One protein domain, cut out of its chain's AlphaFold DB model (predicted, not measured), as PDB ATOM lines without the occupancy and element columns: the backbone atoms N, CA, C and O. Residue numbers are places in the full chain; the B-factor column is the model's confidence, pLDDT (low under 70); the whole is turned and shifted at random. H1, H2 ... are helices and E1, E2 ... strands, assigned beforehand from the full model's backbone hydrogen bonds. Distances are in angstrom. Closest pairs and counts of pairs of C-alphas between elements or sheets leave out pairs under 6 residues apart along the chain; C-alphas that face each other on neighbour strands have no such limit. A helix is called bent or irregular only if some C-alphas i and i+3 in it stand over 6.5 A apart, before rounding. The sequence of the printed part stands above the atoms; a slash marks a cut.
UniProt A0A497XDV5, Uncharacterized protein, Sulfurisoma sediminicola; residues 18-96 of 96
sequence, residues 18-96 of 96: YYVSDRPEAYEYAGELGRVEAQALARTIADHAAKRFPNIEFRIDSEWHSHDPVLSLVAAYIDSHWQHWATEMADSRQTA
ATOM      1  N   TYR A  18      94.702 157.933 160.372       94.75
ATOM      2  CA  TYR A  18      94.168 158.873 159.390       94.75
ATOM      3  C   TYR A  18      94.163 158.228 158.002       94.75
ATOM      4  O   TYR A  18      95.191 157.720 157.547       94.75
ATOM      5  N   TYR A  19      93.019 158.269 157.326       95.31
ATOM      6  CA  TYR A  19      92.852 157.720 155.983       95.31
ATOM      7  C   TYR A  19      92.975 158.829 154.934       95.31
ATOM      8  O   TYR A  19      92.247 159.818 154.972       95.31
ATOM      9  N   VAL A  20      93.916 158.671 154.008       95.81
ATOM     10  CA  VAL A  20      94.116 159.551 152.853       95.81
ATOM     11  C   VAL A  20      93.491 158.875 151.636       95.81
ATOM     12  O   VAL A  20      93.864 157.755 151.296       95.81
ATOM     13  N   SER A  21      92.541 159.538 150.980       94.75
ATOM     14  CA  SER A  21      91.827 158.929 149.856       94.75
ATOM     15  C   SER A  21      92.710 158.839 148.607       94.75
ATOM     16  O   SER A  21      93.346 159.817 148.234       94.75
ATOM     17  N   ASP A  22      92.732 157.705 147.908       94.56
ATOM     18  CA  ASP A  22      93.382 157.576 146.589       94.56
ATOM     19  C   ASP A  22      92.446 157.882 145.406       94.56
ATOM     20  O   ASP A  22      92.773 157.630 144.242       94.56
ATOM     21  N   ARG A  23      91.270 158.432 145.707       92.75
ATOM     22  CA  ARG A  23      90.247 158.783 144.732       92.75
ATOM     23  C   ARG A  23      90.519 160.147 144.108       92.75
ATOM     24  O   ARG A  23      90.679 161.111 144.853       92.75
ATOM     25  N   PRO A  24      90.486 160.274 142.772       91.38
ATOM     26  CA  PRO A  24      90.510 161.573 142.107       91.38
ATOM     27  C   PRO A  24      89.494 162.572 142.658       91.38
ATOM     28  O   PRO A  24      89.811 163.740 142.837       91.38
ATOM     29  N   GLU A  25      88.292 162.099 142.982       90.56
ATOM     30  CA  GLU A  25      87.178 162.936 143.430       90.56
ATOM     31  C   GLU A  25      87.397 163.545 144.820       90.56
ATOM     32  O   GLU A  25      86.651 164.432 145.220       90.56
ATOM     33  N   ALA A  26      88.400 163.074 145.568       88.31
ATOM     34  CA  ALA A  26      88.788 163.668 146.842       88.31
ATOM     35  C   ALA A  26      89.628 164.950 146.670       88.31
ATOM     36  O   ALA A  26      89.900 165.631 147.656       88.31
ATOM     37  N   TYR A  27      90.049 165.271 145.442       87.81
ATOM     38  CA  TYR A  27      90.970 166.360 145.147       87.81
ATOM     39  C   TYR A  27      90.344 167.350 144.165       87.81
ATOM     40  O   TYR A  27      90.207 167.069 142.975       87.81
ATOM     41  N   GLU A  28      90.035 168.556 144.637       80.81
ATOM     42  CA  GLU A  28      89.665 169.680 143.768       80.81
ATOM     43  C   GLU A  28      90.931 170.307 143.163       80.81
ATOM     44  O   GLU A  28      91.382 171.386 143.554       80.81
ATOM     45  N   TYR A  29      91.588 169.558 142.276       72.50
ATOM     46  CA  TYR A  29      92.812 169.988 141.607       72.50
ATOM     47  C   TYR A  29      92.485 170.673 140.275       72.50
ATOM     48  O   TYR A  29      91.571 170.270 139.562       72.50
ATOM     49  N   ALA A  30      93.241 171.720 139.928       62.34
ATOM     50  CA  ALA A  30      92.984 172.531 138.732       62.34
ATOM     51  C   ALA A  30      93.134 171.752 137.405       62.34
ATOM     52  O   ALA A  30      92.643 172.206 136.373       62.34
ATOM     53  N   GLY A  31      93.794 170.589 137.429       62.62
ATOM     54  CA  GLY A  31      93.761 169.590 136.359       62.62
ATOM     55  C   GLY A  31      93.022 168.337 136.823       62.62
ATOM     56  O   GLY A  31      93.157 167.938 137.979       62.62
ATOM     57  N   GLU A  32      92.253 167.701 135.938       73.44
ATOM     58  CA  GLU A  32      91.632 166.406 136.242       73.44
ATOM     59  C   GLU A  32      92.725 165.383 136.588       73.44
ATOM     60  O   GLU A  32      93.550 165.044 135.740       73.44
ATOM     61  N   LEU A  33      92.754 164.904 137.837       81.25
ATOM     62  CA  LEU A  33      93.676 163.842 138.244       81.25
ATOM     63  C   LEU A  33      93.138 162.487 137.781       81.25
ATOM     64  O   LEU A  33      92.023 162.087 138.112       81.25
ATOM     65  N   GLY A  34      93.954 161.721 137.067       88.94
ATOM     66  CA  GLY A  34      93.700 160.303 136.850       88.94
ATOM     67  C   GLY A  34      93.879 159.498 138.142       88.94
ATOM     68  O   GLY A  34      94.564 159.911 139.077       88.94
ATOM     69  N   ARG A  35      93.332 158.277 138.188       89.00
ATOM     70  CA  ARG A  35      93.434 157.391 139.368       89.00
ATOM     71  C   ARG A  35      94.879 157.112 139.808       89.00
ATOM     72  O   ARG A  35      95.156 157.046 140.998       89.00
ATOM     73  N   VAL A  36      95.800 156.958 138.854       91.00
ATOM     74  CA  VAL A  36      97.231 156.746 139.148       91.00
ATOM     75  C   VAL A  36      97.846 157.981 139.809       91.00
ATOM     76  O   VAL A  36      98.629 157.853 140.747       91.00
ATOM     77  N   GLU A  37      97.469 159.176 139.353       90.44
ATOM     78  CA  GLU A  37      97.974 160.438 139.900       90.44
ATOM     79  C   GLU A  37      97.392 160.714 141.283       90.44
ATOM     80  O   GLU A  37      98.133 161.092 142.183       90.44
ATOM     81  N   ALA A  38      96.099 160.450 141.483       92.94
ATOM     82  CA  ALA A  38      95.458 160.542 142.791       92.94
ATOM     83  C   ALA A  38      96.103 159.585 143.808       92.94
ATOM     84  O   ALA A  38      96.370 159.975 144.942       92.94
ATOM     85  N   GLN A  39      96.448 158.359 143.397       94.69
ATOM     86  CA  GLN A  39      97.165 157.419 144.258       94.69
ATOM     87  C   GLN A  39      98.594 157.884 144.584       94.69
ATOM     88  O   GLN A  39      99.058 157.703 145.713       94.69
ATOM     89  N   ALA A  40      99.305 158.463 143.615       93.94
ATOM     90  CA  ALA A  40     100.632 159.030 143.846       93.94
ATOM     91  C   ALA A  40     100.560 160.231 144.804       93.94
ATOM     92  O   ALA A  40     101.323 160.293 145.766       93.94
ATOM     93  N   LEU A  41      99.585 161.120 144.606       94.12
ATOM     94  CA  LEU A  41      99.332 162.259 145.480       94.12
ATOM     95  C   LEU A  41      98.974 161.815 146.904       94.12
ATOM     96  O   LEU A  41      99.544 162.338 147.859       94.12
ATOM     97  N   ALA A  42      98.112 160.807 147.062       95.62
ATOM     98  CA  ALA A  42      97.760 160.252 148.368       95.62
ATOM     99  C   ALA A  42      98.990 159.738 149.136       95.62
ATOM    100  O   ALA A  42      99.108 159.954 150.344       95.62
ATOM    101  N   ARG A  43      99.944 159.105 148.436       96.31
ATOM    102  CA  ARG A  43     101.225 158.670 149.022       96.31
ATOM    103  C   ARG A  43     102.076 159.856 149.452       96.31
ATOM    104  O   ARG A  43     102.535 159.875 150.588       96.31
ATOM    105  N   THR A  44     102.212 160.864 148.596       95.81
ATOM    106  CA  THR A  44     102.933 162.100 148.929       95.81
ATOM    107  C   THR A  44     102.334 162.780 150.162       95.81
ATOM    108  O   THR A  44     103.063 163.128 151.089       95.81
ATOM    109  N   ILE A  45     101.006 162.911 150.228       96.06
ATOM    110  CA  ILE A  45     100.303 163.471 151.389       96.06
ATOM    111  C   ILE A  45     100.618 162.665 152.651       96.06
ATOM    112  O   ILE A  45     101.000 163.252 153.665       96.06
ATOM    113  N   ALA A  46     100.488 161.335 152.597       96.56
ATOM    114  CA  ALA A  46     100.763 160.464 153.735       96.56
ATOM    115  C   ALA A  46     102.217 160.599 154.219       96.56
ATOM    116  O   ALA A  46     102.450 160.764 155.417       96.56
ATOM    117  N   ASP A  47     103.187 160.613 153.305       95.94
ATOM    118  CA  ASP A  47     104.611 160.731 153.632       95.94
ATOM    119  C   ASP A  47     104.957 162.089 154.257       95.94
ATOM    120  O   ASP A  47     105.729 162.166 155.220       95.94
ATOM    121  N   HIS A  48     104.393 163.182 153.737       96.31
ATOM    122  CA  HIS A  48     104.602 164.517 154.297       96.31
ATOM    123  C   HIS A  48     103.909 164.681 155.655       96.31
ATOM    124  O   HIS A  48     104.524 165.165 156.610       96.31
ATOM    125  N   ALA A  49     102.662 164.224 155.780       96.00
ATOM    126  CA  ALA A  49     101.914 164.295 157.028       96.00
ATOM    127  C   ALA A  49     102.538 163.416 158.127       96.00
ATOM    128  O   ALA A  49     102.635 163.859 159.273       96.00
ATOM    129  N   ALA A  50     103.062 162.231 157.793       95.75
ATOM    130  CA  ALA A  50     103.738 161.344 158.741       95.75
ATOM    131  C   ALA A  50     104.992 161.977 159.369       95.75
ATOM    132  O   ALA A  50     105.247 161.790 160.560       95.75
ATOM    133  N   LYS A  51     105.743 162.793 158.612       96.00
ATOM    134  CA  LYS A  51     106.885 163.562 159.149       96.00
ATOM    135  C   LYS A  51     106.434 164.597 160.183       96.00
ATOM    136  O   LYS A  51     107.146 164.851 161.153       96.00
ATOM    137  N   ARG A  52     105.253 165.195 159.985       96.56
ATOM    138  CA  ARG A  52     104.684 166.216 160.877       96.56
ATOM    139  C   ARG A  52     103.984 165.622 162.104       96.56
ATOM    140  O   ARG A  52     103.999 166.258 163.164       96.56
ATOM    141  N   PHE A  53     103.387 164.439 161.958       95.38
ATOM    142  CA  PHE A  53     102.558 163.762 162.957       95.38
ATOM    143  C   PHE A  53     103.017 162.307 163.194       95.38
ATOM    144  O   PHE A  53     102.296 161.369 162.859       95.38
ATOM    145  N   PRO A  54     104.180 162.077 163.834       93.88
ATOM    146  CA  PRO A  54     104.775 160.737 163.967       93.88
ATOM    147  C   PRO A  54     103.971 159.751 164.837       93.88
ATOM    148  O   PRO A  54     104.218 158.544 164.808       93.88
ATOM    149  N   ASN A  55     103.010 160.250 165.621       92.56
ATOM    150  CA  ASN A  55     102.142 159.437 166.478       92.56
ATOM    151  C   ASN A  55     100.843 158.989 165.785       92.56
ATOM    152  O   ASN A  55     100.062 158.263 166.397       92.56
ATOM    153  N   ILE A  56     100.615 159.421 164.541       94.75
ATOM    154  CA  ILE A  56      99.452 159.060 163.728       94.75
ATOM    155  C   ILE A  56      99.884 158.019 162.697       94.75
ATOM    156  O   ILE A  56     100.947 158.132 162.086       94.75
ATOM    157  N   GLU A  57      99.073 156.985 162.520       94.88
ATOM    158  CA  GLU A  57      99.230 156.036 161.425       94.88
ATOM    159  C   GLU A  57      98.483 156.565 160.196       94.88
ATOM    160  O   GLU A  57      97.300 156.875 160.281       94.88
ATOM    161  N   PHE A  58      99.159 156.663 159.053       95.56
ATOM    162  CA  PHE A  58      98.536 157.082 157.799       95.56
ATOM    163  C   PHE A  58      98.271 155.858 156.927       95.56
ATOM    164  O   PHE A  58      99.183 155.077 156.651       95.56
ATOM    165  N   ARG A  59      97.021 155.691 156.494       95.75
ATOM    166  CA  ARG A  59      96.607 154.648 155.551       95.75
ATOM    167  C   ARG A  59      96.020 155.277 154.304       95.75
ATOM    168  O   ARG A  59      95.496 156.383 154.354       95.75
ATOM    169  N   ILE A  60      96.124 154.559 153.196       96.00
ATOM    170  CA  ILE A  60      95.589 154.983 151.907       96.00
ATOM    171  C   ILE A  60      94.556 153.954 151.477       96.00
ATOM    172  O   ILE A  60      94.867 152.761 151.451       96.00
ATOM    173  N   ASP A  61      93.353 154.410 151.152       94.69
ATOM    174  CA  ASP A  61      92.294 153.577 150.592       94.69
ATOM    175  C   ASP A  61      91.341 154.392 149.703       94.69
ATOM    176  O   ASP A  61      91.498 155.602 149.525       94.69
ATOM    177  N   SER A  62      90.363 153.699 149.116       93.81
ATOM    178  CA  SER A  62      89.339 154.295 148.254       93.81
ATOM    179  C   SER A  62      87.989 154.483 148.967       93.81
ATOM    180  O   SER A  62      86.975 154.697 148.297       93.81
ATOM    181  N   GLU A  63      87.923 154.349 150.293       93.00
ATOM    182  CA  GLU A  63      86.669 154.462 151.041       93.00
ATOM    183  C   GLU A  63      86.400 155.916 151.460       93.00
ATOM    184  O   GLU A  63      87.312 156.719 151.656       93.00
ATOM    185  N   TRP A  64      85.119 156.283 151.570       88.31
ATOM    186  CA  TRP A  64      84.738 157.581 152.123       88.31
ATOM    187  C   TRP A  64      84.657 157.482 153.639       88.31
ATOM    188  O   TRP A  64      83.751 156.847 154.182       88.31
ATOM    189  N   HIS A  65      85.578 158.158 154.314       85.06
ATOM    190  CA  HIS A  65      85.609 158.239 155.768       85.06
ATOM    191  C   HIS A  65      85.014 159.559 156.243       85.06
ATOM    192  O   HIS A  65      85.212 160.611 155.635       85.06
ATOM    193  N   SER A  66      84.286 159.520 157.358       83.25
ATOM    194  CA  SER A  66      83.904 160.751 158.054       83.25
ATOM    195  C   SER A  66      85.123 161.331 158.766       83.25
ATOM    196  O   SER A  66      85.941 160.580 159.297       83.25
ATOM    197  N   HIS A  67      85.238 162.661 158.811       77.12
ATOM    198  CA  HIS A  67      86.297 163.310 159.582       77.12
ATOM    199  C   HIS A  67      86.183 162.926 161.061       77.12
ATOM    200  O   HIS A  67      85.160 163.184 161.697       77.12
ATOM    201  N   ASP A  68      87.249 162.347 161.613       84.94
ATOM    202  CA  ASP A  68      87.382 162.155 163.054       84.94
ATOM    203  C   ASP A  68      87.725 163.510 163.704       84.94
ATOM    204  O   ASP A  68      88.780 164.082 163.397       84.94
ATOM    205  N   PRO A  69      86.888 164.043 164.619       83.81
ATOM    206  CA  PRO A  69      87.160 165.306 165.301       83.81
ATOM    207  C   PRO A  69      88.510 165.329 166.028       83.81
ATOM    208  O   PRO A  69      89.140 166.387 166.116       83.81
ATOM    209  N   VAL A  70      88.991 164.177 166.510       86.12
ATOM    210  CA  VAL A  70      90.292 164.038 167.183       86.12
ATOM    211  C   VAL A  70      91.450 164.331 166.222       86.12
ATOM    212  O   VAL A  70      92.502 164.813 166.643       86.12
ATOM    213  N   LEU A  71      91.251 164.106 164.922       92.25
ATOM    214  CA  LEU A  71      92.253 164.293 163.873       92.25
ATOM    215  C   LEU A  71      92.080 165.605 163.095       92.25
ATOM    216  O   LEU A  71      92.736 165.803 162.074       92.25
ATOM    217  N   SER A  72      91.269 166.542 163.597       92.25
ATOM    218  CA  SER A  72      91.001 167.828 162.929       92.25
ATOM    219  C   SER A  72      92.274 168.620 162.598       92.25
ATOM    220  O   SER A  72      92.347 169.257 161.552       92.25
ATOM    221  N   LEU A  73      93.303 168.556 163.453       94.12
ATOM    222  CA  LEU A  73      94.594 169.210 163.192       94.12
ATOM    223  C   LEU A  73      95.367 168.563 162.035       94.12
ATOM    224  O   LEU A  73      96.084 169.260 161.321       94.12
ATOM    225  N   VAL A  74      95.226 167.248 161.849       95.12
ATOM    226  CA  VAL A  74      95.825 166.523 160.720       95.12
ATOM    227  C   VAL A  74      95.105 166.911 159.434       95.12
ATOM    228  O   VAL A  74      95.762 167.294 158.469       95.12
ATOM    229  N   ALA A  75      93.767 166.908 159.455       93.25
ATOM    230  CA  ALA A  75      92.945 167.319 158.320       93.25
ATOM    231  C   ALA A  75      93.254 168.760 157.882       93.25
ATOM    232  O   ALA A  75      93.561 168.986 156.719       93.25
ATOM    233  N   ALA A  76      93.278 169.721 158.816       94.50
ATOM    234  CA  ALA A  76      93.582 171.124 158.516       94.50
ATOM    235  C   ALA A  76      95.011 171.333 157.975       94.50
ATOM    236  O   ALA A  76      95.256 172.202 157.133       94.50
ATOM    237  N   TYR A  77      95.976 170.537 158.447       96.00
ATOM    238  CA  TYR A  77      97.334 170.577 157.913       96.00
ATOM    239  C   TYR A  77      97.380 170.067 156.470       96.00
ATOM    240  O   TYR A  77      97.942 170.740 155.614       96.00
ATOM    241  N   ILE A  78      96.769 168.913 156.194       95.31
ATOM    242  CA  ILE A  78      96.717 168.356 154.837       95.31
ATOM    243  C   ILE A  78      96.000 169.327 153.896       95.31
ATOM    244  O   ILE A  78      96.550 169.650 152.847       95.31
ATOM    245  N   ASP A  79      94.840 169.847 154.302       93.44
ATOM    246  CA  ASP A  79      94.018 170.777 153.518       93.44
ATOM    247  C   ASP A  79      94.806 172.017 153.055       93.44
ATOM    248  O   ASP A  79      94.756 172.411 151.894       93.44
ATOM    249  N   SER A  80      95.646 172.567 153.934       95.25
ATOM    250  CA  SER A  80      96.458 173.755 153.635       95.25
ATOM    251  C   SER A  80      97.724 173.498 152.803       95.25
ATOM    252  O   SER A  80      98.372 174.462 152.399       95.25
ATOM    253  N   HIS A  81      98.103 172.239 152.545       95.69
ATOM    254  CA  HIS A  81      99.372 171.908 151.874       95.69
ATOM    255  C   HIS A  81      99.230 171.016 150.639       95.69
ATOM    256  O   HIS A  81     100.103 171.051 149.770       95.69
ATOM    257  N   TRP A  82      98.165 170.219 150.523       93.81
ATOM    258  CA  TRP A  82      98.097 169.175 149.497       93.81
ATOM    259  C   TRP A  82      98.185 169.724 148.066       93.81
ATOM    260  O   TRP A  82      98.810 169.095 147.216       93.81
ATOM    261  N   GLN A  83      97.635 170.916 147.804       92.81
ATOM    262  CA  GLN A  83      97.703 171.559 146.484       92.81
ATOM    263  C   GLN A  83      99.137 171.928 146.081       92.81
ATOM    264  O   GLN A  83      99.510 171.816 144.909       92.81
ATOM    265  N   HIS A  84      99.957 172.341 147.050       92.31
ATOM    266  CA  HIS A  84     101.367 172.630 146.816       92.31
ATOM    267  C   HIS A  84     102.116 171.347 146.440       92.31
ATOM    268  O   HIS A  84     102.780 171.319 145.406       92.31
ATOM    269  N   TRP A  85     101.914 170.260 147.189       92.75
ATOM    270  CA  TRP A  85     102.529 168.963 146.882       92.75
ATOM    271  C   TRP A  85     102.054 168.377 145.549       92.75
ATOM    272  O   TRP A  85     102.840 167.778 144.816       92.75
ATOM    273  N   ALA A  86     100.783 168.574 145.194       90.19
ATOM    274  CA  ALA A  86     100.259 168.180 143.891       90.19
ATOM    275  C   ALA A  86     100.968 168.923 142.744       90.19
ATOM    276  O   ALA A  86     101.294 168.312 141.726       90.19
ATOM    277  N   THR A  87     101.269 170.210 142.935       89.12
ATOM    278  CA  THR A  87     102.029 171.025 141.972       89.12
ATOM    279  C   THR A  87     103.480 170.560 141.854       89.12
ATOM    280  O   THR A  87     103.941 170.305 140.745       89.12
ATOM    281  N   GLU A  88     104.175 170.327 142.973       87.19
ATOM    282  CA  GLU A  88     105.548 169.790 142.965       87.19
ATOM    283  C   GLU A  88     105.641 168.433 142.236       87.19
ATOM    284  O   GLU A  88     106.586 168.172 141.482       87.19
ATOM    285  N   MET A  89     104.632 167.570 142.421       85.88
ATOM    286  CA  MET A  89     104.523 166.284 141.727       85.88
ATOM    287  C   MET A  89     104.277 166.452 140.218       85.88
ATOM    288  O   MET A  89     104.769 165.653 139.418       85.88
ATOM    289  N   ALA A  90     103.504 167.458 139.804       81.44
ATOM    290  CA  ALA A  90     103.276 167.761 138.394       81.44
ATOM    291  C   ALA A  90     104.546 168.297 137.712       81.44
ATOM    292  O   ALA A  90     104.900 167.808 136.638       81.44
ATOM    293  N   ASP A  91     105.266 169.212 138.362       79.62
ATOM    294  CA  ASP A  91     106.485 169.831 137.828       79.62
ATOM    295  C   ASP A  91     107.623 168.816 137.668       79.62
ATOM    296  O   ASP A  91     108.284 168.772 136.629       79.62
ATOM    297  N   SER A  92     107.790 167.919 138.648       71.69
ATOM    298  CA  SER A  92     108.826 166.874 138.623       71.69
ATOM    299  C   SER A  92     108.721 165.934 137.413       71.69
ATOM    300  O   SER A  92     109.714 165.325 137.016       71.69
ATOM    301  N   ARG A  93     107.531 165.811 136.808       67.12
ATOM    302  CA  ARG A  93     107.286 164.979 135.617       67.12
ATOM    303  C   ARG A  93     107.665 165.658 134.304       67.12
ATOM    304  O   ARG A  93     107.833 164.964 133.311       67.12
ATOM    305  N   GLN A  94     107.779 166.985 134.281       60.00
ATOM    306  CA  GLN A  94     108.181 167.728 133.080       60.00
ATOM    307  C   GLN A  94     109.706 167.813 132.937       60.00
ATOM    308  O   GLN A  94     110.212 168.088 131.851       60.00
ATOM    309  N   THR A  95     110.435 167.585 134.031       54.88
ATOM    310  CA  THR A  95     111.900 167.671 134.093       54.88
ATOM    311  C   THR A  95     112.619 166.318 134.014       54.88
ATOM    312  O   THR A  95     113.848 166.304 134.071       54.88
ATOM    313  N   ALA A  96     111.884 165.203 133.926       50.34
ATOM    314  CA  ALA A  96     112.406 163.831 133.855       50.34
ATOM    315  C   ALA A  96     112.284 163.259 132.436       50.34
ATOM    316  O   ALA A  96     113.223 162.543 132.018       50.34
TER     317      ALA A  96
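AT A GLANCE: This is residues 18 to 96 of the 96 residues of an uncharacterized protein of Sulfurisoma sediminicola (UniProt A0A497XDV5). A ribbon of two parallel strands, E1 and E2, packs on helix H1, and the longer helix H2 crosses H1 steeply; residues 91 to 96 stick out. The 79 printed residues run E1, H1, E2, H2, mostly helix, compact with a radius of gyration of the C-alphas of 12.4 A, spanning 38 by 24 by 18 A.

IN THESE COORDINATES: E1, residues 18 to 21, begins at C-alpha 18 (94.168, 158.873, 159.390). E2 is residues 57 to 61. H1, residues 35 to 52, measures 25.8 A. H2, residues 69 to 92, measures 34.4 A and ends at C-alpha 92 (108.826, 166.874, 138.623); it is irregular, C-alphas 70 and 73 being 7.8 A apart, with a kink of 43 degrees near residue 82.

HOW THE PARTS SIT: E1 and E2 are parallel at 26 degrees, with N 20 and O 59 within hydrogen-bond range at 2.8 A. E1, H1, E2 form a strand-helix-strand unit, parallel neighbour strands with a helix between, its crossover right-handed. The closest C-alphas of H1 and E2, Ala 46 and Phe 58, are 5.7 A apart. With residues 41 to 49 alone, H1 touches H2, opposite ways at a steep tilt of 58 degrees; the closest C-alphas, Leu 41 and Ala 86, are 6.2 A apart. Every O i to N i+4 pair is within hydrogen-bond range in H1, 16 of 20 in H2.

THE WHOLE: The farthest C-alphas, Pro 69 and Ala 96, are 40.4 A apart. The printed part has no cut; the link from E1 to H1 is long. Residues 30 to 31 and 93 to 96 have pLDDT under 70.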